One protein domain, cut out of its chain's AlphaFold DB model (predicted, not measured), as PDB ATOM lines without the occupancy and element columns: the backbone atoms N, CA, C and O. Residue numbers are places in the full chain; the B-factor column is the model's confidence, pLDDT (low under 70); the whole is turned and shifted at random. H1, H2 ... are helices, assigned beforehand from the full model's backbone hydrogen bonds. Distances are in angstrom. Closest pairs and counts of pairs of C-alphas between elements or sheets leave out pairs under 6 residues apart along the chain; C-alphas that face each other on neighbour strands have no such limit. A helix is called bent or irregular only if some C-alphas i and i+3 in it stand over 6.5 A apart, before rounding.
ATOM      1  N   VAL A 312     -51.312 -30.191   6.239       85.06
ATOM      2  CA  VAL A 312     -50.477 -31.275   5.682       85.06
ATOM      3  C   VAL A 312     -50.939 -32.687   6.102       85.06
ATOM      4  O   VAL A 312     -50.776 -33.638   5.343       85.06
ATOM      5  N   ASN A 313     -51.547 -32.851   7.283       85.62
ATOM      6  CA  ASN A 313     -52.072 -34.127   7.772       85.62
ATOM      7  C   ASN A 313     -53.207 -34.691   6.907       85.62
ATOM      8  O   ASN A 313     -53.307 -35.910   6.800       85.62
ATOM      9  N   LEU A 314     -54.027 -33.839   6.282       86.19
ATOM     10  CA  LEU A 314     -55.088 -34.264   5.358       86.19
ATOM     11  C   LEU A 314     -54.503 -34.808   4.047       86.19
ATOM     12  O   LEU A 314     -55.017 -35.767   3.482       86.19
ATOM     13  N   PHE A 315     -53.391 -34.222   3.596       88.94
ATOM     14  CA  PHE A 315     -52.722 -34.550   2.335       88.94
ATOM     15  C   PHE A 315     -51.729 -35.724   2.455       88.94
ATOM     16  O   PHE A 315     -51.093 -36.090   1.472       88.94
ATOM     17  N   ARG A 316     -51.598 -36.363   3.630       87.06
ATOM     18  CA  ARG A 316     -50.670 -37.498   3.859       87.06
ATOM     19  C   ARG A 316     -50.851 -38.659   2.876       87.06
ATOM     20  O   ARG A 316     -49.884 -39.347   2.576       87.06
ATOM     21  N   ASN A 317     -52.072 -38.853   2.381       86.69
ATOM     22  CA  ASN A 317     -52.443 -39.918   1.443       86.69
ATOM     23  C   ASN A 317     -52.469 -39.423  -0.021       86.69
ATOM     24  O   ASN A 317     -53.109 -40.029  -0.880       86.69
ATOM     25  N   SER A 318     -51.874 -38.261  -0.293       90.50
ATOM     26  CA  SER A 318     -51.795 -37.616  -1.610       90.50
ATOM     27  C   SER A 318     -50.465 -36.849  -1.686       90.50
ATOM     28  O   SER A 318     -50.440 -35.615  -1.604       90.50
ATOM     29  N   PRO A 319     -49.330 -37.583  -1.704       89.81
ATOM     30  CA  PRO A 319     -47.992 -37.026  -1.519       89.81
ATOM     31  C   PRO A 319     -47.575 -36.054  -2.626       89.81
ATOM     32  O   PRO A 319     -46.672 -35.254  -2.400       89.81
ATOM     33  N   GLU A 320     -48.238 -36.078  -3.780       91.81
ATOM     34  CA  GLU A 320     -48.011 -35.193  -4.925       91.81
ATOM     35  C   GLU A 320     -48.199 -33.726  -4.508       91.81
ATOM     36  O   GLU A 320     -47.349 -32.881  -4.777       91.81
ATOM     37  N   PHE A 321     -49.254 -33.445  -3.735       92.62
ATOM     38  CA  PHE A 321     -49.526 -32.118  -3.175       92.62
ATOM     39  C   PHE A 321     -48.449 -31.678  -2.175       92.62
ATOM     40  O   PHE A 321     -48.109 -30.501  -2.111       92.62
ATOM     41  N   ILE A 322     -47.889 -32.609  -1.395       92.69
ATOM     42  CA  ILE A 322     -46.835 -32.315  -0.409       92.69
ATOM     43  C   ILE A 322     -45.480 -32.085  -1.102       92.69
ATOM     44  O   ILE A 322     -44.686 -31.265  -0.640       92.69
ATOM     45  N   GLN A 323     -45.214 -32.783  -2.208       92.44
ATOM     46  CA  GLN A 323     -44.028 -32.572  -3.041       92.44
ATOM     47  C   GLN A 323     -44.111 -31.230  -3.782       92.44
ATOM     48  O   GLN A 323     -43.150 -30.464  -3.737       92.44
ATOM     49  N   TYR A 324     -45.265 -30.909  -4.379       93.62
ATOM     50  CA  TYR A 324     -45.501 -29.623  -5.040       93.62
ATOM     51  C   TYR A 324     -45.367 -28.452  -4.057       93.62
ATOM     52  O   TYR A 324     -44.636 -27.503  -4.325       93.62
ATOM     53  N   ASP A 325     -45.987 -28.549  -2.872       93.44
ATOM     54  CA  ASP A 325     -45.850 -27.541  -1.813       93.44
ATOM     55  C   ASP A 325     -44.388 -27.341  -1.401       93.44
ATOM     56  O   ASP A 325     -43.941 -26.208  -1.248       93.44
ATOM     57  N   ARG A 326     -43.616 -28.428  -1.256       93.69
ATOM     58  CA  ARG A 326     -42.185 -28.352  -0.939       93.69
ATOM     59  C   ARG A 326     -41.410 -27.603  -2.023       93.69
ATOM     60  O   ARG A 326     -40.748 -26.627  -1.687       93.69
ATOM     61  N   ALA A 327     -41.529 -28.017  -3.281       91.50
ATOM     62  CA  ALA A 327     -40.813 -27.393  -4.392       91.50
ATOM     63  C   ALA A 327     -41.200 -25.910  -4.564       91.50
ATOM     64  O   ALA A 327     -40.336 -25.067  -4.793       91.50
ATOM     65  N   LEU A 328     -42.478 -25.562  -4.367       92.31
ATOM     66  CA  LEU A 328     -42.946 -24.175  -4.407       92.31
ATOM     67  C   LEU A 328     -42.413 -23.357  -3.226       92.31
ATOM     68  O   LEU A 328     -41.976 -22.225  -3.420       92.31
ATOM     69  N   ASN A 329     -42.383 -23.925  -2.017       93.06
ATOM     70  CA  ASN A 329     -41.740 -23.285  -0.870       93.06
ATOM     71  C   ASN A 329     -40.247 -23.056  -1.144       93.06
ATOM     72  O   ASN A 329     -39.753 -21.965  -0.882       93.06
ATOM     73  N   GLU A 330     -39.522 -24.042  -1.673       91.62
ATOM     74  CA  GLU A 330     -38.093 -23.928  -1.999       91.62
ATOM     75  C   GLU A 330     -37.848 -22.849  -3.075       91.62
ATOM     76  O   GLU A 330     -36.941 -22.030  -2.916       91.62
ATOM     77  N   LYS A 331     -38.732 -22.735  -4.078       90.38
ATOM     78  CA  LYS A 331     -38.730 -21.656  -5.085       90.38
ATOM     79  C   LYS A 331     -38.973 -20.276  -4.472       90.38
ATOM     80  O   LYS A 331     -38.194 -19.356  -4.707       90.38
ATOM     81  N   ILE A 332     -39.980 -20.145  -3.607       91.50
ATOM     82  CA  ILE A 332     -40.262 -18.914  -2.846       91.50
ATOM     83  C   ILE A 332     -39.077 -18.543  -1.936       91.50
ATOM     84  O   ILE A 332     -38.714 -17.373  -1.864       91.50
ATOM     85  N   ASN A 333     -38.431 -19.518  -1.283       90.12
ATOM     86  CA  ASN A 333     -37.239 -19.279  -0.461       90.12
ATOM     87  C   ASN A 333     -36.069 -18.776  -1.319       90.12
ATOM     88  O   ASN A 333     -35.431 -17.803  -0.933       90.12
ATOM     89  N   CYS A 334     -35.827 -19.366  -2.494       87.00
ATOM     90  CA  CYS A 334     -34.794 -18.905  -3.423       87.00
ATOM     91  C   CYS A 334     -35.033 -17.447  -3.861       87.00
ATOM     92  O   CYS A 334     -34.155 -16.604  -3.676       87.00
ATOM     93  N   LEU A 335     -36.243 -17.113  -4.322       86.38
ATOM     94  CA  LEU A 335     -36.609 -15.744  -4.717       86.38
ATOM     95  C   LEU A 335     -36.515 -14.752  -3.541       86.38
ATOM     96  O   LEU A 335     -36.032 -13.635  -3.707       86.38
ATOM     97  N   SER A 336     -36.903 -15.177  -2.335       86.94
ATOM     98  CA  SER A 336     -36.786 -14.388  -1.102       86.94
ATOM     99  C   SER A 336     -35.319 -14.144  -0.697       86.94
ATOM    100  O   SER A 336     -34.964 -13.038  -0.286       86.94
ATOM    101  N   THR A 337     -34.421 -15.126  -0.870       84.56
ATOM    102  CA  THR A 337     -32.981 -14.920  -0.615       84.56
ATOM    103  C   THR A 337     -32.347 -13.928  -1.589       84.56
ATOM    104  O   THR A 337     -31.576 -13.082  -1.148       84.56
ATOM    105  N   LEU A 338     -32.730 -13.959  -2.870       76.44
ATOM    106  CA  LEU A 338     -32.249 -13.012  -3.885       76.44
ATOM    107  C   LEU A 338     -32.729 -11.573  -3.618       76.44
ATOM    108  O   LEU A 338     -32.007 -10.625  -3.900       76.44
ATOM    109  N   LEU A 339     -33.910 -11.420  -3.004       72.38
ATOM    110  CA  LEU A 339     -34.444 -10.146  -2.502       72.38
ATOM    111  C   LEU A 339     -33.736  -9.640  -1.223       72.38
ATOM    112  O   LEU A 339     -33.886  -8.476  -0.853       72.38
ATOM    113  N   SER A 340     -32.987 -10.505  -0.532       66.62
ATOM    114  CA  SER A 340     -32.327 -10.196   0.748       66.62
ATOM    115  C   SER A 340     -30.826  -9.931   0.594       66.62
ATOM    116  O   SER A 340     -30.268  -9.088   1.294       66.62
ATOM    117  N   THR A 341     -30.152 -10.600  -0.347       55.62
ATOM    118  CA  THR A 341     -28.744 -10.319  -0.685       55.62
ATOM    119  C   THR A 341     -28.558  -8.957  -1.360       55.62
ATOM    120  O   THR A 341     -27.453  -8.424  -1.366       55.62
ATOM    121  N   SER A 342     -29.634  -8.353  -1.873       48.50
ATOM    122  CA  SER A 342     -29.634  -7.049  -2.543       48.50
ATOM    123  C   SER A 342     -29.537  -5.818  -1.627       48.50
ATOM    124  O   SER A 342     -29.509  -4.702  -2.141       48.50
ATOM    125  N   SER A 343     -29.521  -5.970  -0.296       36.47
ATOM    126  CA  SER A 343     -29.649  -4.842   0.650       36.47
ATOM    127  C   SER A 343     -28.514  -4.717   1.679       36.47
ATOM    128  O   SER A 343     -28.764  -4.281   2.802       36.47
ATOM    129  N   SER A 373     -33.858  -5.373  -8.450       65.44
ATOM    130  CA  SER A 373     -34.974  -4.807  -7.716       65.44
ATOM    131  C   SER A 373     -36.250  -5.534  -8.130       65.44
ATOM    132  O   SER A 373     -36.730  -5.371  -9.252       65.44
ATOM    133  N   LEU A 374     -36.832  -6.322  -7.221       71.69
ATOM    134  CA  LEU A 374     -38.113  -6.998  -7.460       71.69
ATOM    135  C   LEU A 374     -39.245  -5.994  -7.762       71.69
ATOM    136  O   LEU A 374     -40.192  -6.333  -8.462       71.69
ATOM    137  N   PHE A 375     -39.099  -4.745  -7.307       71.00
ATOM    138  CA  PHE A 375     -39.954  -3.622  -7.697       71.00
ATOM    139  C   PHE A 375     -39.874  -3.327  -9.203       71.00
ATOM    140  O   PHE A 375     -40.907  -3.162  -9.837       71.00
ATOM    141  N   ALA A 376     -38.677  -3.329  -9.799       75.31
ATOM    142  CA  ALA A 376     -38.511  -3.145 -11.244       75.31
ATOM    143  C   ALA A 376     -38.947  -4.385 -12.049       75.31
ATOM    144  O   ALA A 376     -39.459  -4.248 -13.153       75.31
ATOM    145  N   PHE A 377     -38.785  -5.593 -11.495       77.56
ATOM    146  CA  PHE A 377     -39.238  -6.832 -12.142       77.56
ATOM    147  C   PHE A 377     -40.769  -6.972 -12.173       77.56
ATOM    148  O   PHE A 377     -41.317  -7.461 -13.153       77.56
ATOM    149  N   LEU A 378     -41.468  -6.553 -11.115       82.19
ATOM    150  CA  LEU A 378     -42.931  -6.646 -11.018       82.19
ATOM    151  C   LEU A 378     -43.657  -5.338 -11.385       82.19
ATOM    152  O   LEU A 378     -44.880  -5.287 -11.276       82.19
ATOM    153  N   ASP A 379     -42.929  -4.306 -11.820       79.50
ATOM    154  CA  ASP A 379     -43.449  -2.965 -12.142       79.50
ATOM    155  C   ASP A 379     -44.222  -2.315 -10.971       79.50
ATOM    156  O   ASP A 379     -45.332  -1.808 -11.113       79.50
ATOM    157  N   ILE A 380     -43.637  -2.384  -9.767       80.69
ATOM    158  CA  ILE A 380     -44.206  -1.880  -8.509       80.69
ATOM    159  C   ILE A 380     -43.482  -0.602  -8.086       80.69
ATOM    160  O   ILE A 380     -42.262  -0.583  -7.916       80.69
ATOM    161  N   ASP A 381     -44.245   0.448  -7.794       77.19
ATOM    162  CA  ASP A 381     -43.729   1.703  -7.247       77.19
ATOM    163  C   ASP A 381     -43.106   1.508  -5.846       77.19
ATOM    164  O   ASP A 381     -43.786   1.374  -4.821       77.19
ATOM    165  N   SER A 382     -41.770   1.513  -5.798       69.75
ATOM    166  CA  SER A 382     -41.004   1.356  -4.553       69.75
ATOM    167  C   SER A 382     -41.101   2.550  -3.591       69.75
ATOM    168  O   SER A 382     -40.713   2.416  -2.429       69.75
ATOM    169  N   VAL A 383     -41.612   3.706  -4.035       67.69
ATOM    170  CA  VAL A 383     -41.834   4.893  -3.196       67.69
ATOM    171  C   VAL A 383     -43.163   4.748  -2.458       67.69
ATOM    172  O   VAL A 383     -43.165   4.797  -1.226       67.69
ATOM    173  N   LYS A 384     -44.256   4.428  -3.171       71.44
ATOM    174  CA  LYS A 384     -45.565   4.087  -2.563       71.44
ATOM    175  C   LYS A 384     -45.459   2.926  -1.566       71.44
ATOM    176  O   LYS A 384     -46.126   2.908  -0.537       71.44
ATOM    177  N   MET A 385     -44.583   1.955  -1.831       69.94
ATOM    178  CA  MET A 385     -44.365   0.832  -0.912       69.94
ATOM    179  C   MET A 385     -43.582   1.203   0.355       69.94
ATOM    180  O   MET A 385     -43.752   0.538   1.376       69.94
ATOM    181  N   LYS A 386     -42.760   2.261   0.329       66.69
ATOM    182  CA  LYS A 386     -42.029   2.758   1.511       66.69
ATOM    183  C   LYS A 386     -42.892   3.640   2.412       66.69
ATOM    184  O   LYS A 386     -42.730   3.575   3.624       66.69
ATOM    185  N   SER A 387     -43.835   4.411   1.865       67.81
ATOM    186  CA  SER A 387     -44.810   5.152   2.685       67.81
ATOM    187  C   SER A 387     -45.786   4.232   3.431       67.81
ATOM    188  O   SER A 387     -46.334   4.618   4.459       67.81
ATOM    189  N   ASN A 388     -45.978   3.004   2.939       75.19
ATOM    190  CA  ASN A 388     -47.026   2.086   3.390       75.19
ATOM    191  C   ASN A 388     -46.492   0.957   4.306       75.19
ATOM    192  O   ASN A 388     -47.052  -0.142   4.345       75.19
ATOM    193  N   GLU A 389     -45.414   1.198   5.064       81.00
ATOM    194  CA  GLU A 389     -44.749   0.172   5.890       81.00
ATOM    195  C   GLU A 389     -45.681  -0.464   6.941       81.00
ATOM    196  O   GLU A 389     -45.753  -1.693   7.030       81.00
ATOM    197  N   SER A 390     -46.482   0.332   7.658       84.94
ATOM    198  CA  SER A 390     -47.473  -0.172   8.627       84.94
ATOM    199  C   SER A 390     -48.486  -1.139   7.997       84.94
ATOM    200  O   SER A 390     -48.862  -2.138   8.607       84.94
ATOM    201  N   ILE A 391     -48.883  -0.880   6.747       85.19
ATOM    202  CA  ILE A 391     -49.816  -1.719   5.982       85.19
ATOM    203  C   ILE A 391     -49.111  -3.007   5.536       85.19
ATOM    204  O   ILE A 391     -49.692  -4.088   5.615       85.19
ATOM    205  N   SER A 392     -47.828  -2.935   5.156       87.44
ATOM    206  CA  SER A 392     -47.008  -4.130   4.912       87.44
ATOM    207  C   SER A 392     -46.929  -5.027   6.155       87.44
ATOM    208  O   SER A 392     -46.939  -6.246   5.999       87.44
ATOM    209  N   LEU A 393     -46.859  -4.463   7.364       89.94
ATOM    210  CA  LEU A 393     -46.833  -5.231   8.617       89.94
ATOM    211  C   LEU A 393     -48.200  -5.850   8.958       89.94
ATOM    212  O   LEU A 393     -48.253  -6.997   9.408       89.94
ATOM    213  N   GLU A 394     -49.312  -5.151   8.701       91.94
ATOM    214  CA  GLU A 394     -50.657  -5.730   8.861       91.94
ATOM    215  C   GLU A 394     -50.895  -6.877   7.866       91.94
ATOM    216  O   GLU A 394     -51.339  -7.957   8.263       91.94
ATOM    217  N   ILE A 395     -50.532  -6.696   6.593       92.00
ATOM    218  CA  ILE A 395     -50.634  -7.747   5.571       92.00
ATOM    219  C   ILE A 395     -49.737  -8.943   5.938       92.00
ATOM    220  O   ILE A 395     -50.174 -10.089   5.812       92.00
ATOM    221  N   GLU A 396     -48.532  -8.723   6.478       92.12
ATOM    222  CA  GLU A 396     -47.678  -9.801   6.997       92.12
ATOM    223  C   GLU A 396     -48.342 -10.558   8.161       92.12
ATOM    224  O   GLU A 396     -48.324 -11.793   8.197       92.12
ATOM    225  N   HIS A 397     -48.963  -9.842   9.105       92.88
ATOM    226  CA  HIS A 397     -49.731 -10.457  10.188       92.88
ATOM    227  C   HIS A 397     -50.906 -11.279   9.641       92.88
ATOM    228  O   HIS A 397     -51.128 -12.406  10.091       92.88
ATOM    229  N   LEU A 398     -51.633 -10.773   8.641       93.44
ATOM    230  CA  LEU A 398     -52.715 -11.512   7.996       93.44
ATOM    231  C   LEU A 398     -52.211 -12.741   7.230       93.44
ATOM    232  O   LEU A 398     -52.856 -13.780   7.326       93.44
ATOM    233  N   PHE A 399     -51.053 -12.705   6.564       92.94
ATOM    234  CA  PHE A 399     -50.454 -13.913   5.974       92.94
ATOM    235  C   PHE A 399     -50.046 -14.935   7.045       92.94
ATOM    236  O   PHE A 399     -50.371 -16.118   6.920       92.94
ATOM    237  N   LYS A 400     -49.416 -14.503   8.147       90.88
ATOM    238  CA  LYS A 400     -49.112 -15.377   9.300       90.88
ATOM    239  C   LYS A 400     -50.386 -16.001   9.882       90.88
ATOM    240  O   LYS A 400     -50.401 -17.193  10.188       90.88
ATOM    241  N   LYS A 401     -51.474 -15.229   9.968       90.81
ATOM    242  CA  LYS A 401     -52.800 -15.689  10.403       90.81
ATOM    243  C   LYS A 401     -53.439 -16.643   9.388       90.81
ATOM    244  O   LYS A 401     -53.952 -17.675   9.791       90.81
ATOM    245  N   PHE A 402     -53.356 -16.369   8.087       91.12
ATOM    246  CA  PHE A 402     -53.858 -17.239   7.016       91.12
ATOM    247  C   PHE A 402     -53.211 -18.626   7.062       91.12
ATOM    248  O   PHE A 402     -53.906 -19.640   6.978       91.12
ATOM    249  N   LEU A 403     -51.890 -18.673   7.252       88.06
ATOM    250  CA  LEU A 403     -51.119 -19.911   7.393       88.06
ATOM    251  C   LEU A 403     -51.377 -20.638   8.724       88.06
ATOM    252  O   LEU A 403     -51.010 -21.809   8.852       88.06
ATOM    253  N   LEU A 404     -52.022 -19.987   9.702       82.19
ATOM    254  CA  LEU A 404     -52.313 -20.580  11.002       82.19
ATOM    255  C   LEU A 404     -53.266 -21.771  10.855       82.19
ATOM    256  O   LEU A 404     -54.282 -21.755  10.154       82.19
ATOM    257  N   TYR A 405     -52.904 -22.847  11.533       69.38
ATOM    258  CA  TYR A 405     -53.419 -24.178  11.248       69.38
ATOM    259  C   TYR A 405     -54.816 -24.463  11.796       69.38
ATOM    260  O   TYR A 405     -55.555 -25.228  11.193       69.38
ATOM    261  N   SER A 406     -55.210 -23.842  12.904       67.06
ATOM    262  CA  SER A 406     -56.505 -24.060  13.571       67.06
ATOM    263  C   SER A 406     -57.719 -23.439  12.859       67.06
ATOM    264  O   SER A 406     -58.836 -23.551  13.358       67.06
ATOM    265  N   ILE A 407     -57.512 -22.766  11.726       81.12
ATOM    266  CA  ILE A 407     -58.501 -21.903  11.069       81.12
ATOM    267  C   ILE A 407     -59.328 -22.689  10.030       81.12
ATOM    268  O   ILE A 407     -58.773 -23.458   9.243       81.12
ATOM    269  N   SER A 408     -60.656 -22.501  10.020       90.50
ATOM    270  CA  SER A 408     -61.577 -23.182   9.090       90.50
ATOM    271  C   SER A 408     -61.450 -22.668   7.637       90.50
ATOM    272  O   SER A 408     -60.867 -21.603   7.428       90.50
ATOM    273  N   PRO A 409     -61.985 -23.375   6.618       92.44
ATOM    274  CA  PRO A 409     -61.944 -22.913   5.227       92.44
ATOM    275  C   PRO A 409     -62.597 -21.536   5.045       92.44
ATOM    276  O   PRO A 409     -61.969 -20.648   4.466       92.44
ATOM    277  N   PHE A 410     -63.791 -21.326   5.615       92.94
ATOM    278  CA  PHE A 410     -64.431 -20.009   5.696       92.94
ATOM    279  C   PHE A 410     -63.534 -18.942   6.346       92.94
ATOM    280  O   PHE A 410     -63.326 -17.869   5.788       92.94
ATOM    281  N   ASP A 411     -62.950 -19.237   7.508       92.62
ATOM    282  CA  ASP A 411     -62.130 -18.251   8.220       92.62
ATOM    283  C   ASP A 411     -60.811 -17.930   7.484       92.62
ATOM    284  O   ASP A 411     -60.258 -16.846   7.666       92.62
ATOM    285  N   LYS A 412     -60.309 -18.834   6.629       93.44
ATOM    286  CA  LYS A 412     -59.153 -18.574   5.753       93.44
ATOM    287  C   LYS A 412     -59.519 -17.709   4.548       93.44
ATOM    288  O   LYS A 412     -58.752 -16.801   4.231       93.44
ATOM    289  N   ILE A 413     -60.669 -17.930   3.899       94.69
ATOM    290  CA  ILE A 413     -61.100 -17.068   2.781       94.69
ATOM    291  C   ILE A 413     -61.471 -15.656   3.270       94.69
ATOM    292  O   ILE A 413     -61.096 -14.677   2.634       94.69
ATOM    293  N   GLU A 414     -62.035 -15.530   4.476       93.25
ATOM    294  CA  GLU A 414     -62.207 -14.258   5.202       93.25
ATOM    295  C   GLU A 414     -60.894 -13.479   5.411       93.25
ATOM    296  O   GLU A 414     -60.899 -12.247   5.431       93.25
ATOM    297  N   ILE A 415     -59.762 -14.169   5.590       94.62
ATOM    298  CA  ILE A 415     -58.447 -13.520   5.712       94.62
ATOM    299  C   ILE A 415     -57.935 -13.079   4.335       94.62
ATOM    300  O   ILE A 415     -57.422 -11.969   4.224       94.62
ATOM    301  N   LEU A 416     -58.129 -13.879   3.279       95.00
ATOM    302  CA  LEU A 416     -57.777 -13.482   1.907       95.00
ATOM    303  C   LEU A 416     -58.591 -12.269   1.427       95.00
ATOM    304  O   LEU A 416     -58.026 -11.368   0.815       95.00
ATOM    305  N   LEU A 417     -59.882 -12.193   1.770       94.62
ATOM    306  CA  LEU A 417     -60.722 -11.015   1.519       94.62
ATOM    307  C   LEU A 417     -60.200  -9.768   2.252       94.62
ATOM    308  O   LEU A 417     -60.204  -8.678   1.688       94.62
ATOM    309  N   LYS A 418     -59.698  -9.907   3.485       93.88
ATOM    310  CA  LYS A 418     -59.097  -8.786   4.236       93.88
ATOM    311  C   LYS A 418     -57.757  -8.349   3.649       93.88
ATOM    312  O   LYS A 418     -57.539  -7.152   3.509       93.88
ATOM    313  N   ILE A 419     -56.915  -9.296   3.237       92.75
ATOM    314  CA  ILE A 419     -55.662  -9.019   2.520       92.75
ATOM    315  C   ILE A 419     -55.950  -8.255   1.218       92.75
ATOM    316  O   ILE A 419     -55.370  -7.194   1.004       92.75
ATOM    317  N   HIS A 420     -56.893  -8.741   0.401       92.12
ATOM    318  CA  HIS A 420     -57.349  -8.056  -0.812       92.12
ATOM    319  C   HIS A 420     -57.804  -6.624  -0.510       92.12
ATOM    320  O   HIS A 420     -57.292  -5.681  -1.103       92.12
ATOM    321  N   ASN A 421     -58.710  -6.456   0.457       91.38
ATOM    322  CA  ASN A 421     -59.297  -5.154   0.755       91.38
ATOM    323  C   ASN A 421     -58.270  -4.142   1.286       91.38
ATOM    324  O   ASN A 421     -58.399  -2.964   0.976       91.38
ATOM    325  N   LEU A 422     -57.246  -4.567   2.038       90.19
ATOM    326  CA  LEU A 422     -56.133  -3.683   2.420       90.19
ATOM    327  C   LEU A 422     -55.287  -3.297   1.198       90.19
ATOM    328  O   LEU A 422     -54.997  -2.118   1.009       90.19
ATOM    329  N   MET A 423     -54.930  -4.262   0.341       87.38
ATOM    330  CA  MET A 423     -54.162  -3.991  -0.881       87.38
ATOM    331  C   MET A 423     -54.881  -3.000  -1.810       87.38
ATOM    332  O   MET A 423     -54.229  -2.103  -2.337       87.38
ATOM    333  N   THR A 424     -56.203  -3.111  -1.975       86.38
ATOM    334  CA  THR A 424     -56.982  -2.219  -2.852       86.38
ATOM    335  C   THR A 424     -57.388  -0.895  -2.200       86.38
ATOM    336  O   THR A 424     -57.574   0.084  -2.908       86.38
ATOM    337  N   PHE A 425     -57.554  -0.825  -0.873       81.06
ATOM    338  CA  PHE A 425     -57.990   0.412  -0.200       81.06
ATOM    339  C   PHE A 425     -56.888   1.478  -0.131       81.06
ATOM    340  O   PHE A 425     -57.184   2.665  -0.211       81.06
ATOM    341  N   TYR A 426     -55.623   1.067   0.003       70.19
ATOM    342  CA  TYR A 426     -54.482   1.988   0.125       70.19
ATOM    343  C   TYR A 426     -53.771   2.307  -1.199       70.19
ATOM    344  O   TYR A 426     -52.783   3.040  -1.198       70.19
ATOM    345  N   ASN A 427     -54.250   1.765  -2.321       69.56
ATOM    346  CA  ASN A 427     -53.738   2.053  -3.658       69.56
ATOM    347  C   ASN A 427     -54.914   2.490  -4.543       69.56
ATOM    348  O   ASN A 427     -55.626   1.655  -5.100       69.56
ATOM    349  N   GLU A 428     -55.134   3.805  -4.616       66.62
ATOM    350  CA  GLU A 428     -56.219   4.429  -5.385       66.62
ATOM    351  C   GLU A 428     -56.223   3.937  -6.845       66.62
ATOM    352  O   GLU A 428     -55.185   3.930  -7.503       66.62
ATOM    353  N   GLU A 429     -57.392   3.487  -7.317       68.31
ATOM    354  CA  GLU A 429     -57.637   2.915  -8.657       68.31
ATOM    355  C   GLU A 429     -56.620   1.853  -9.142       68.31
ATOM    356  O   GLU A 429     -56.365   1.720 -10.338       68.31
ATOM    357  N   MET A 430     -56.092   1.035  -8.222       78.50
ATOM    358  CA  MET A 430     -55.238  -0.118  -8.537       78.50
ATOM    359  C   MET A 430     -55.853  -1.048  -9.598       78.50
ATOM    360  O   MET A 430     -56.932  -1.616  -9.407       78.50
ATOM    361  N   SER A 431     -55.117  -1.275 -10.688       85.19
ATOM    362  CA  SER A 431     -55.486  -2.237 -11.728       85.19
ATOM    363  C   SER A 431     -55.263  -3.693 -11.292       85.19
ATOM    364  O   SER A 431     -54.486  -3.990 -10.382       85.19
ATOM    365  N   ASN A 432     -55.909  -4.638 -11.985       85.38
ATOM    366  CA  ASN A 432     -55.737  -6.073 -11.720       85.38
ATOM    367  C   ASN A 432     -54.283  -6.548 -11.910       85.38
ATOM    368  O   ASN A 432     -53.836  -7.442 -11.191       85.38
ATOM    369  N   ASP A 433     -53.553  -5.953 -12.859       86.38
ATOM    370  CA  ASP A 433     -52.157  -6.294 -13.149       86.38
ATOM    371  C   ASP A 433     -51.247  -5.819 -11.993       86.38
ATOM    372  O   ASP A 433     -50.433  -6.595 -11.492       86.38
ATOM    373  N   GLU A 434     -51.448  -4.592 -11.489       88.00
ATOM    374  CA  GLU A 434     -50.747  -4.061 -10.307       88.00
ATOM    375  C   GLU A 434     -51.090  -4.836  -9.027       88.00
ATOM    376  O   GLU A 434     -50.195  -5.153  -8.241       88.00
ATOM    377  N   PHE A 435     -52.366  -5.188  -8.825       90.12
ATOM    378  CA  PHE A 435     -52.805  -6.021  -7.702       90.12
ATOM    379  C   PHE A 435     -52.104  -7.384  -7.712       90.12
ATOM    380  O   PHE A 435     -51.601  -7.835  -6.681       90.12
ATOM    381  N   LEU A 436     -52.042  -8.041  -8.875       91.88
ATOM    382  CA  LEU A 436     -51.399  -9.345  -9.017       91.88
ATOM    383  C   LEU A 436     -49.886  -9.251  -8.779       91.88
ATOM    384  O   LEU A 436     -49.349 -10.060  -8.019       91.88
ATOM    385  N   SER A 437     -49.213  -8.253  -9.359       90.81
ATOM    386  CA  SER A 437     -47.797  -7.966  -9.091       90.81
ATOM    387  C   SER A 437     -47.534  -7.753  -7.599       90.81
ATOM    388  O   SER A 437     -46.630  -8.372  -7.034       90.81
ATOM    389  N   LEU A 438     -48.351  -6.938  -6.926       90.38
ATOM    390  CA  LEU A 438     -48.218  -6.674  -5.496       90.38
ATOM    391  C   LEU A 438     -48.465  -7.932  -4.644       90.38
ATOM    392  O   LEU A 438     -47.752  -8.177  -3.666       90.38
ATOM    393  N   LEU A 439     -49.426  -8.772  -5.031       93.38
ATOM    394  CA  LEU A 439     -49.703 -10.042  -4.364       93.38
ATOM    395  C   LEU A 439     -48.528 -11.026  -4.496       93.38
ATOM    396  O   LEU A 439     -48.114 -11.623  -3.499       93.38
ATOM    397  N   ILE A 440     -47.944 -11.146  -5.694       92.88
ATOM    398  CA  ILE A 440     -46.729 -11.938  -5.955       92.88
ATOM    399  C   ILE A 440     -45.558 -11.413  -5.111       92.88
ATOM    400  O   ILE A 440     -44.883 -12.198  -4.439       92.88
ATOM    401  N   TYR A 441     -45.350 -10.091  -5.084       91.25
ATOM    402  CA  TYR A 441     -44.319  -9.439  -4.272       91.25
ATOM    403  C   TYR A 441     -44.437  -9.807  -2.793       91.25
ATOM    404  O   TYR A 441     -43.450 -10.228  -2.190       91.25
ATOM    405  N   TYR A 442     -45.632  -9.711  -2.202       91.94
ATOM    406  CA  TYR A 442     -45.826 -10.033  -0.787       91.94
ATOM    407  C   TYR A 442     -45.667 -11.532  -0.478       91.94
ATOM    408  O   TYR A 442     -45.073 -11.873   0.547       91.94
ATOM    409  N   ILE A 443     -46.110 -12.435  -1.363       93.75
ATOM    410  CA  ILE A 443     -45.897 -13.890  -1.218       93.75
ATOM    411  C   ILE A 443     -44.395 -14.231  -1.187       93.75
ATOM    412  O   ILE A 443     -43.960 -15.039  -0.359       93.75
ATOM    413  N   ILE A 444     -43.592 -13.582  -2.040       91.19
ATOM    414  CA  ILE A 444     -42.128 -13.735  -2.071       91.19
ATOM    415  C   ILE A 444     -41.480 -13.077  -0.839       91.19
ATOM    416  O   ILE A 444     -40.707 -13.730  -0.136       91.19
ATOM    417  N   LYS A 445     -41.819 -11.815  -0.539       88.88
ATOM    418  CA  LYS A 445     -41.267 -11.028   0.581       88.88
ATOM    419  C   LYS A 445     -41.450 -11.735   1.922       88.88
ATOM    420  O   LYS A 445     -40.491 -11.872   2.674       88.88
ATOM    421  N   PHE A 446     -42.664 -12.202   2.213       89.44
ATOM    422  CA  PHE A 446     -42.992 -12.837   3.494       89.44
ATOM    423  C   PHE A 446     -42.678 -14.337   3.541       89.44
ATOM    424  O   PHE A 446     -42.888 -14.958   4.582       89.44
ATOM    425  N   ASN A 447     -42.176 -14.924   2.443       87.50
ATOM    426  CA  ASN A 447     -41.746 -16.322   2.366       87.50
ATOM    427  C   ASN A 447     -42.819 -17.279   2.933       87.50
ATOM    428  O   ASN A 447     -42.613 -17.995   3.918       87.50
ATOM    429  N   THR A 448     -44.026 -17.215   2.361       83.19
ATOM    430  CA  THR A 448     -45.245 -17.786   2.957       83.19
ATOM    431  C   THR A 448     -45.285 -19.319   2.875       83.19
ATOM    432  O   THR A 448     -45.897 -19.903   1.980       83.19
ATOM    433  N   LYS A 449     -44.631 -19.993   3.826       86.12
ATOM    434  CA  LYS A 449     -44.493 -21.459   3.852       86.12
ATOM    435  C   LYS A 449     -45.848 -22.173   3.915       86.12
ATOM    436  O   LYS A 449     -46.632 -21.937   4.831       86.12
ATOM    437  N   ARG A 450     -46.063 -23.127   3.004       87.81
ATOM    438  CA  ARG A 450     -47.297 -23.920   2.807       87.81
ATOM    439  C   ARG A 450     -48.508 -23.111   2.341       87.81
ATOM    440  O   ARG A 450     -49.651 -23.463   2.647       87.81
ATOM    441  N   ILE A 451     -48.282 -22.021   1.608       92.06
ATOM    442  CA  ILE A 451     -49.359 -21.228   1.001       92.06
ATOM    443  C   ILE A 451     -50.232 -22.088   0.069       92.06
ATOM    444  O   ILE A 451     -51.456 -22.060   0.192       92.06
ATOM    445  N   PHE A 452     -49.625 -22.948  -0.758       94.25
ATOM    446  CA  PHE A 452     -50.330 -23.841  -1.686       94.25
ATOM    447  C   PHE A 452     -51.255 -24.831  -0.963       94.25
ATOM    448  O   PHE A 452     -52.447 -24.870  -1.265       94.25
ATOM    449  N   LEU A 453     -50.775 -25.560   0.053       93.25
ATOM    450  CA  LEU A 453     -51.639 -26.480   0.815       93.25
ATOM    451  C   LEU A 453     -52.795 -25.774   1.546       93.25
ATOM    452  O   LEU A 453     -53.827 -26.399   1.776       93.25
ATOM    453  N   ASN A 454     -52.662 -24.489   1.899       93.50
ATOM    454  CA  ASN A 454     -53.768 -23.710   2.470       93.50
ATOM    455  C   ASN A 454     -54.793 -23.266   1.406       93.50
ATOM    456  O   ASN A 454     -55.991 -23.263   1.692       93.50
ATOM    457  N   ILE A 455     -54.354 -22.954   0.182       94.81
ATOM    458  CA  ILE A 455     -55.231 -22.656  -0.964       94.81
ATOM    459  C   ILE A 455     -55.991 -23.913  -1.415       94.81
ATOM    460  O   ILE A 455     -57.217 -23.882  -1.522       94.81
ATOM    461  N   GLU A 456     -55.309 -25.051  -1.566       93.88
ATOM    462  CA  GLU A 456     -55.963 -26.333  -1.860       93.88
ATOM    463  C   GLU A 456     -56.909 -26.770  -0.732       93.88
ATOM    464  O   GLU A 456     -57.988 -27.296  -0.995       93.88
ATOM    465  N   PHE A 457     -56.576 -26.497   0.534       93.81
ATOM    466  CA  PHE A 457     -57.486 -26.741   1.656       93.81
ATOM    467  C   PHE A 457     -58.795 -25.938   1.545       93.81
ATOM    468  O   PHE A 457     -59.863 -26.504   1.782       93.81
ATOM    469  N   ILE A 458     -58.754 -24.669   1.117       94.50
ATOM    470  CA  ILE A 458     -59.982 -23.918   0.801       94.50
ATOM    471  C   ILE A 458     -60.727 -24.602  -0.352       94.50
ATOM    472  O   ILE A 458     -61.898 -24.943  -0.189       94.50
ATOM    473  N   LYS A 459     -60.051 -24.869  -1.479       92.81
ATOM    474  CA  LYS A 459     -60.657 -25.476  -2.681       92.81
ATOM    475  C   LYS A 459     -61.352 -26.810  -2.378       92.81
ATOM    476  O   LYS A 459     -62.446 -27.056  -2.883       92.81
ATOM    477  N   PHE A 460     -60.764 -27.661  -1.536       93.06
ATOM    478  CA  PHE A 460     -61.341 -28.955  -1.159       93.06
ATOM    479  C   PHE A 460     -62.461 -28.863  -0.109       93.06
ATOM    480  O   PHE A 460     -63.453 -29.592  -0.234       93.06
ATOM    481  N   PHE A 461     -62.336 -27.998   0.907       93.88
ATOM    482  CA  PHE A 461     -63.175 -28.058   2.115       93.88
ATOM    483  C   PHE A 461     -64.127 -26.872   2.348       93.88
ATOM    484  O   PHE A 461     -65.033 -27.018   3.164       93.88
ATOM    485  N   ARG A 462     -64.012 -25.744   1.632       94.31
ATOM    486  CA  ARG A 462     -65.049 -24.688   1.626       94.31
ATOM    487  C   ARG A 462     -66.320 -25.216   0.960       94.31
ATOM    488  O   ARG A 462     -66.238 -25.929  -0.044       94.31
ATOM    489  N   TYR A 463     -67.509 -24.881   1.464       94.44
ATOM    490  CA  TYR A 463     -68.749 -25.337   0.833       94.44
ATOM    491  C   TYR A 463     -68.938 -24.739  -0.573       94.44
ATOM    492  O   TYR A 463     -69.165 -23.538  -0.725       94.44
ATOM    493  N   LYS A 464     -68.908 -25.584  -1.616       89.31
ATOM    494  CA  LYS A 464     -68.846 -25.139  -3.027       89.31
ATOM    495  C   LYS A 464     -69.929 -24.147  -3.460       89.31
ATOM    496  O   LYS A 464     -69.648 -23.305  -4.300       89.31
ATOM    497  N   LYS A 465     -71.153 -24.219  -2.914       88.69
ATOM    498  CA  LYS A 465     -72.232 -23.270  -3.269       88.69
ATOM    499  C   LYS A 465     -71.970 -21.833  -2.800       88.69
ATOM    500  O   LYS A 465     -72.662 -20.931  -3.256       88.69
ATOM    501  N   LYS A 466     -71.055 -21.636  -1.845       86.31
ATOM    502  CA  LYS A 466     -70.718 -20.329  -1.266       86.31
ATOM    503  C   LYS A 466     -69.392 -19.761  -1.773       86.31
ATOM    504  O   LYS A 466     -69.182 -18.564  -1.654       86.31
ATOM    505  N   LEU A 467     -68.562 -20.582  -2.420       87.88
ATOM    506  CA  LEU A 467     -67.349 -20.141  -3.106       87.88
ATOM    507  C   LEU A 467     -67.703 -19.495  -4.462       87.88
ATOM    508  O   LEU A 467     -67.549 -20.101  -5.522       87.88
ATOM    509  N   VAL A 468     -68.238 -18.276  -4.409       88.56
ATOM    510  CA  VAL A 468     -68.706 -17.481  -5.557       88.56
ATOM    511  C   VAL A 468     -68.187 -16.044  -5.467       88.56
ATOM    512  O   VAL A 468     -67.645 -15.644  -4.437       88.56
ATOM    513  N   GLU A 469     -68.355 -15.273  -6.546       90.06
ATOM    514  CA  GLU A 469     -68.101 -13.822  -6.585       90.06
ATOM    515  C   GLU A 469     -66.746 -13.449  -5.951       90.06
ATOM    516  O   GLU A 469     -65.706 -13.924  -6.412       90.06
ATOM    517  N   ASN A 470     -66.743 -12.649  -4.882       89.81
ATOM    518  CA  ASN A 470     -65.532 -12.144  -4.238       89.81
ATOM    519  C   ASN A 470     -64.681 -13.251  -3.587       89.81
ATOM    520  O   ASN A 470     -63.454 -13.174  -3.647       89.81
ATOM    521  N   GLU A 471     -65.292 -14.299  -3.010       92.06
ATOM    522  CA  GLU A 471     -64.537 -15.448  -2.476       92.06
ATOM    523  C   GLU A 471     -63.787 -16.171  -3.598       92.06
ATOM    524  O   GLU A 471     -62.610 -16.505  -3.462       92.06
ATOM    525  N   LEU A 472     -64.453 -16.393  -4.734       91.94
ATOM    526  CA  LEU A 472     -63.833 -17.056  -5.875       91.94
ATOM    527  C   LEU A 472     -62.765 -16.164  -6.529       91.94
ATOM    528  O   LEU A 472     -61.723 -16.675  -6.937       91.94
ATOM    529  N   TYR A 473     -62.986 -14.847  -6.588       92.62
ATOM    530  CA  TYR A 473     -62.045 -13.876  -7.150       92.62
ATOM    531  C   TYR A 473     -60.710 -13.850  -6.395       92.62
ATOM    532  O   TYR A 473     -59.663 -14.080  -7.003       92.62
ATOM    533  N   VAL A 474     -60.721 -13.662  -5.069       94.38
ATOM    534  CA  VAL A 474     -59.464 -13.618  -4.293       94.38
ATOM    535  C   VAL A 474     -58.751 -14.970  -4.275       94.38
ATOM    536  O   VAL A 474     -57.523 -15.016  -4.310       94.38
ATOM    537  N   LEU A 475     -59.496 -16.082  -4.297       94.88
ATOM    538  CA  LEU A 475     -58.919 -17.423  -4.409       94.88
ATOM    539  C   LEU A 475     -58.266 -17.654  -5.782       94.88
ATOM    540  O   LEU A 475     -57.180 -18.225  -5.849       94.88
ATOM    541  N   THR A 476     -58.889 -17.164  -6.860       93.56
ATOM    542  CA  THR A 476     -58.337 -17.223  -8.224       93.56
ATOM    543  C   THR A 476     -57.070 -16.379  -8.337       93.56
ATOM    544  O   THR A 476     -56.089 -16.857  -8.896       93.56
ATOM    545  N   ASN A 477     -57.033 -15.176  -7.752       94.12
ATOM    546  CA  ASN A 477     -55.828 -14.336  -7.747       94.12
ATOM    547  C   ASN A 477     -54.678 -14.944  -6.920       94.12
ATOM    548  O   ASN A 477     -53.514 -14.823  -7.303       94.12
ATOM    549  N   MET A 478     -54.980 -15.660  -5.831       95.50
ATOM    550  CA  MET A 478     -53.972 -16.451  -5.114       95.50
ATOM    551  C   MET A 478     -53.447 -17.616  -5.964       95.50
ATOM    552  O   MET A 478     -52.236 -17.805  -6.052       95.50
ATOM    553  N   GLU A 479     -54.325 -18.391  -6.608       93.88
ATOM    554  CA  GLU A 479     -53.931 -19.490  -7.504       93.88
ATOM    555  C   GLU A 479     -53.075 -18.978  -8.677       93.88
ATOM    556  O   GLU A 479     -52.003 -19.518  -8.938       93.88
ATOM    557  N   ALA A 480     -53.481 -17.868  -9.290       92.69
ATOM    558  CA  ALA A 480     -52.741 -17.115 -10.297       92.69
ATOM    559  C   ALA A 480     -51.325 -16.714  -9.847       92.69
ATOM    560  O   ALA A 480     -50.357 -16.981 -10.562       92.69
ATOM    561  N   ALA A 481     -51.179 -16.111  -8.662       95.00
ATOM    562  CA  ALA A 481     -49.877 -15.706  -8.132       95.00
ATOM    563  C   ALA A 481     -48.952 -16.914  -7.880       95.00
ATOM    564  O   ALA A 481     -47.758 -16.858  -8.180       95.00
ATOM    565  N   LEU A 482     -49.493 -18.036  -7.390       94.31
ATOM    566  CA  LEU A 482     -48.719 -19.269  -7.202       94.31
ATOM    567  C   LEU A 482     -48.368 -19.952  -8.535       94.31
ATOM    568  O   LEU A 482     -47.268 -20.487  -8.657       94.31
ATOM    569  N   MET A 483     -49.245 -19.896  -9.542       91.50
ATOM    570  CA  MET A 483     -48.960 -20.369 -10.906       91.50
ATOM    571  C   MET A 483     -47.905 -19.512 -11.619       91.50
ATOM    572  O   MET A 483     -47.097 -20.050 -12.372       91.50
ATOM    573  N   PHE A 484     -47.866 -18.200 -11.371       92.12
ATOM    574  CA  PHE A 484     -46.787 -17.337 -11.861       92.12
ATOM    575  C   PHE A 484     -45.441 -17.749 -11.244       92.12
ATOM    576  O   PHE A 484     -44.479 -17.980 -11.970       92.12
ATOM    577  N   ILE A 485     -45.385 -17.925  -9.917       91.25
ATOM    578  CA  ILE A 485     -44.162 -18.336  -9.204       91.25
ATOM    579  C   ILE A 485     -43.698 -19.747  -9.616       91.25
ATOM    580  O   ILE A 485     -42.496 -19.978  -9.751       91.25
ATOM    581  N   ASP A 486     -44.622 -20.680  -9.868       91.12
ATOM    582  CA  ASP A 486     -44.336 -21.972 -10.509       91.12
ATOM    583  C   ASP A 486     -43.715 -21.786 -11.905       91.12
ATOM    584  O   ASP A 486     -42.658 -22.354 -12.194       91.12
ATOM    585  N   GLY A 487     -44.330 -20.943 -12.739       88.75
ATOM    586  CA  GLY A 487     -43.935 -20.694 -14.125       88.75
ATOM    587  C   GLY A 487     -42.614 -19.946 -14.329       88.75
ATOM    588  O   GLY A 487     -42.038 -20.087 -15.403       88.75
ATOM    589  N   LEU A 488     -42.113 -19.193 -13.340       88.31
ATOM    590  CA  LEU A 488     -40.847 -18.447 -13.446       88.31
ATOM    591  C   LEU A 488     -39.665 -19.371 -13.778       88.31
ATOM    592  O   LEU A 488     -39.333 -20.257 -12.986       88.31
ATOM    593  N   THR A 489     -38.993 -19.138 -14.904       86.94
ATOM    594  CA  THR A 489     -37.791 -19.880 -15.307       86.94
ATOM    595  C   THR A 489     -36.533 -19.021 -15.247       86.94
ATOM    596  O   THR A 489     -36.582 -17.793 -15.207       86.94
ATOM    597  N   ILE A 490     -35.379 -19.676 -15.326       81.81
ATOM    598  CA  ILE A 490     -34.056 -19.069 -15.512       81.81
ATOM    599  C   ILE A 490     -33.997 -18.047 -16.670       81.81
ATOM    600  O   ILE A 490     -33.229 -17.092 -16.596       81.81
ATOM    601  N   ASN A 491     -34.836 -18.211 -17.702       82.31
ATOM    602  CA  ASN A 491     -34.904 -17.333 -18.879       82.31
ATOM    603  C   ASN A 491     -35.701 -16.040 -18.645       82.31
ATOM    604  O   ASN A 491     -35.697 -15.155 -19.499       82.31
ATOM    605  N   ASP A 492     -36.417 -15.942 -17.524       82.12
ATOM    606  CA  ASP A 492     -37.182 -14.755 -17.141       82.12
ATOM    607  C   ASP A 492     -36.343 -13.787 -16.279       82.12
ATOM    608  O   ASP A 492     -36.801 -12.696 -15.957       82.12
ATOM    609  N   PHE A 493     -35.093 -14.149 -15.955       78.50
ATOM    610  CA  PHE A 493     -34.124 -13.316 -15.232       78.50
ATOM    611  C   PHE A 493     -32.967 -12.861 -16.137       78.50
ATOM    612  O   PHE A 493     -32.698 -13.441 -17.189       78.50
ATOM    613  N   SER A 494     -32.246 -11.811 -15.728       75.25
ATOM    614  CA  SER A 494     -31.116 -11.294 -16.508       75.25
ATOM    615  C   SER A 494     -29.887 -12.208 -16.420       75.25
ATOM    616  O   SER A 494     -29.577 -12.765 -15.366       75.25
ATOM    617  N   LYS A 495     -29.117 -12.291 -17.516       72.12
ATOM    618  CA  LYS A 495     -27.893 -13.115 -17.612       72.12
ATOM    619  C   LYS A 495     -26.853 -12.804 -16.520       72.12
ATOM    620  O   LYS A 495     -26.097 -13.688 -16.128       72.12
ATOM    621  N   LYS A 496     -26.832 -11.564 -16.002       68.06
ATOM    622  CA  LYS A 496     -25.967 -11.150 -14.881       68.06
ATOM    623  C   LYS A 496     -26.352 -11.874 -13.584       68.06
ATOM    624  O   LYS A 496     -25.462 -12.365 -12.903       68.06
ATOM    625  N   LEU A 497     -27.652 -12.031 -13.294       67.56
ATOM    626  CA  LEU A 497     -28.115 -12.848 -12.166       67.56
ATOM    627  C   LEU A 497     -27.765 -14.322 -12.376       67.56
ATOM    628  O   LEU A 497     -27.262 -14.956 -11.454       67.56
ATOM    629  N   THR A 498     -27.988 -14.860 -13.580       66.00
ATOM    630  CA  THR A 498     -27.759 -16.280 -13.895       66.00
ATOM    631  C   THR A 498     -26.347 -16.740 -13.519       66.00
ATOM    632  O   THR A 498     -26.184 -17.819 -12.959       66.00
ATOM    633  N   ASN A 499     -25.345 -15.887 -13.739       68.19
ATOM    634  CA  ASN A 499     -23.941 -16.160 -13.416       68.19
ATOM    635  C   ASN A 499     -23.605 -16.060 -11.910       68.19
ATOM    636  O   ASN A 499     -22.511 -16.446 -11.510       68.19
ATOM    637  N   THR A 500     -24.515 -15.533 -11.082       69.38
ATOM    638  CA  THR A 500     -24.359 -15.393  -9.616       69.38
ATOM    639  C   THR A 500     -25.141 -16.433  -8.806       69.38
ATOM    640  O   THR A 500     -25.034 -16.461  -7.582       69.38
ATOM    641  N   LEU A 501     -25.936 -17.282  -9.465       73.69
ATOM    642  CA  LEU A 501     -26.728 -18.324  -8.813       73.69
ATOM    643  C   LEU A 501     -25.892 -19.582  -8.550       73.69
ATOM    644  O   LEU A 501     -25.161 -20.057  -9.418       73.69
ATOM    645  N   ASN A 502     -26.075 -20.182  -7.375       80.69
ATOM    646  CA  ASN A 502     -25.505 -21.488  -7.051       80.69
ATOM    647  C   ASN A 502     -26.151 -22.596  -7.903       80.69
ATOM    648  O   ASN A 502     -27.327 -22.505  -8.264       80.69
ATOM    649  N   SER A 503     -25.428 -23.696  -8.136       76.38
ATOM    650  CA  SER A 503     -25.896 -24.858  -8.917       76.38
ATOM    651  C   SER A 503     -27.284 -25.370  -8.507       76.38
ATOM    652  O   SER A 503     -28.102 -25.688  -9.369       76.38
ATOM    653  N   ASP A 504     -27.582 -25.388  -7.205       75.00
ATOM    654  CA  ASP A 504     -28.878 -25.832  -6.674       75.00
ATOM    655  C   ASP A 504     -30.013 -24.840  -6.988       75.00
ATOM    656  O   ASP A 504     -31.141 -25.243  -7.271       75.00
ATOM    657  N   GLN A 505     -29.717 -23.534  -6.987       79.38
ATOM    658  CA  GLN A 505     -30.673 -22.482  -7.353       79.38
ATOM    659  C   GLN A 505     -30.958 -22.512  -8.861       79.38
ATOM    660  O   GLN A 505     -32.112 -22.405  -9.273       79.38
ATOM    661  N   LEU A 506     -29.923 -22.735  -9.679       77.69
ATOM    662  CA  LEU A 506     -30.049 -22.949 -11.123       77.69
ATOM    663  C   LEU A 506     -30.930 -24.174 -11.420       77.69
ATOM    664  O   LEU A 506     -31.931 -24.055 -12.121       77.69
ATOM    665  N   ALA A 507     -30.638 -25.330 -10.813       80.06
ATOM    666  CA  ALA A 507     -31.418 -26.560 -10.987       80.06
ATOM    667  C   ALA A 507     -32.908 -26.411 -10.606       80.06
ATOM    668  O   ALA A 507     -33.777 -27.083 -11.178       80.06
ATOM    669  N   LEU A 508     -33.209 -25.516  -9.660       82.06
ATOM    670  CA  LEU A 508     -34.562 -25.224  -9.197       82.06
ATOM    671  C   LEU A 508     -35.303 -24.193 -10.075       82.06
ATOM    672  O   LEU A 508     -36.529 -24.255 -10.173       82.06
ATOM    673  N   LEU A 509     -34.583 -23.290 -10.751       82.31
ATOM    674  CA  LEU A 509     -35.143 -22.305 -11.692       82.31
ATOM    675  C   LEU A 509     -35.134 -22.756 -13.165       82.31
ATOM    676  O   LEU A 509     -35.792 -22.121 -13.985       82.31
ATOM    677  N   ASN A 510     -34.441 -23.840 -13.525       84.38
ATOM    678  CA  ASN A 510     -34.377 -24.336 -14.908       84.38
ATOM    679  C   ASN A 510     -35.752 -24.682 -15.513       84.38
ATOM    680  O   ASN A 510     -35.966 -24.453 -16.701       84.38
ATOM    681  N   ASP A 511     -36.685 -25.195 -14.706       84.00
ATOM    682  CA  ASP A 511     -38.011 -25.642 -15.153       84.00
ATOM    683  C   ASP A 511     -39.117 -25.157 -14.204       84.00
ATOM    684  O   ASP A 511     -38.868 -24.792 -13.049       84.00
TER     685      ASP A 511
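What this domain is: This is residues 312 to 343 and 373 to 511 of the 730 residues of the protein "VPS9 domain-containing protein" of Naumovozyma dairenensis (strain ATCC 10597 / BCRC 20456 / CBS 421 / NBRC 0211 / NRRL Y-12639) (UniProt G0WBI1). Picture a flat slab of crossed helices: H7, H8 and H9 lie between the long helix H2 on one side and H6 on the other, and H7 and H9 cross near the middle. H5 folds back beside H6 in a helical hairpin, while the short helices H1, H3, H4, H10 and H11 sit round the rim. The class is all helix: 171 residues are printed, with eleven named helices in the order H1 to H11 along the chain and no named strand. The whole is compact, with a radius of gyration of the C-alphas of 16.4 A, and the C-alphas span 49 by 44 by 23 A.

Where its parts are: Find C-alpha 319 at (-47.992, -37.026, -1.519); from there H2, residues 319 to 341, runs 32.9 A to C-alpha 341 at (-28.744, -10.319, -0.685). Before it comes H1, residues 312 to 317, 9.8 A long and irregular, with C-alphas 314 and 317 7.4 A apart. After the cut, look for H3 at residues 374 to 377, 4.8 A, and H4 at residues 382 to 387, 9.0 A. H5, residues 389 to 402, measures 19.7 A, and H6, residues 409 to 425, measures 24.3 A. H7, residues 432 to 445, is 19.6 A long, and H8, residues 451 to 461, is 15.5 A long. H9, residues 469 to 487, runs 26.2 A from C-alpha 469 at (-68.101, -13.822, -6.585). H10, residues 495 to 498, is 4.9 A long, and H11, residues 503 to 509, covers 10.0 A and ends at (-35.143, -22.305, -11.692).

How they stand to each other: Start at H2, the hub, which touches five helices. With residues 332 to 339 alone it touches H7, about perpendicular at 87 degrees; the closest C-alphas, of Ser 336 and Ile 444, are 5.5 A apart. Look next at Asp 325 and Phe 452, the closest C-alphas of H2 and H8 at 5.8 A; these helices touch and run opposite ways at 35.0 degrees, only just a steep tilt. H2 also touches H9, closest at Leu 328 and Asp 486, C-alphas 6.6 A apart. H1 and H2 touch only at the corner, at Phe 315 and Phe 321, C-alphas 6.8 A apart. H11 only just touches H2, with 3 pairs of C-alphas within 8 A, the closest being Cys 334 and Gln 505 at 6.7 A. Farther in, H7 and H9 touch at a steep tilt of 60 degrees, the same way, and the closest C-alphas, of Ile 440 and Ala 481, are 5.4 A apart. H8 and H9 form a helical hairpin, closest at the C-alphas of Ile 455 and Leu 475, 7.3 A. H6 touches H9 about perpendicular at 83 degrees, with the C-alphas of Leu 416 and Val 474 closest at 6.4 A. The hairpin of H5 and H6 has a shallow tilt of 13 degrees, opposite ways; its closest C-alphas, of Phe 402 and Lys 412, are 5.6 A apart. H3 is close to but not clearly touching H4, closest at the C-alphas of Phe 375 and Ser 382, 6.0 A. H4 and H5 meet only through their link, and H10 touches no helix. Every O i to N i+4 pair is within hydrogen-bond range in H2, H4, H5, H6, H7, H8, H9 and H11; H1 has 1 of 2, and H3 and H10 are too short for such a pair.

The domain as a whole: The two C-alphas farthest apart, of Lys 465 and Asn 499, are 49.9 A from each other. Residues 344 to 372 are not printed, and C-alphas 343 and 373 stand 9.9 A apart across the cut. Of the links printed whole, none is long. The mean pLDDT of the printed part is 85.2; look for values under 70 at, among others, residues 340 to 343, 385 to 387 and 496 to 500.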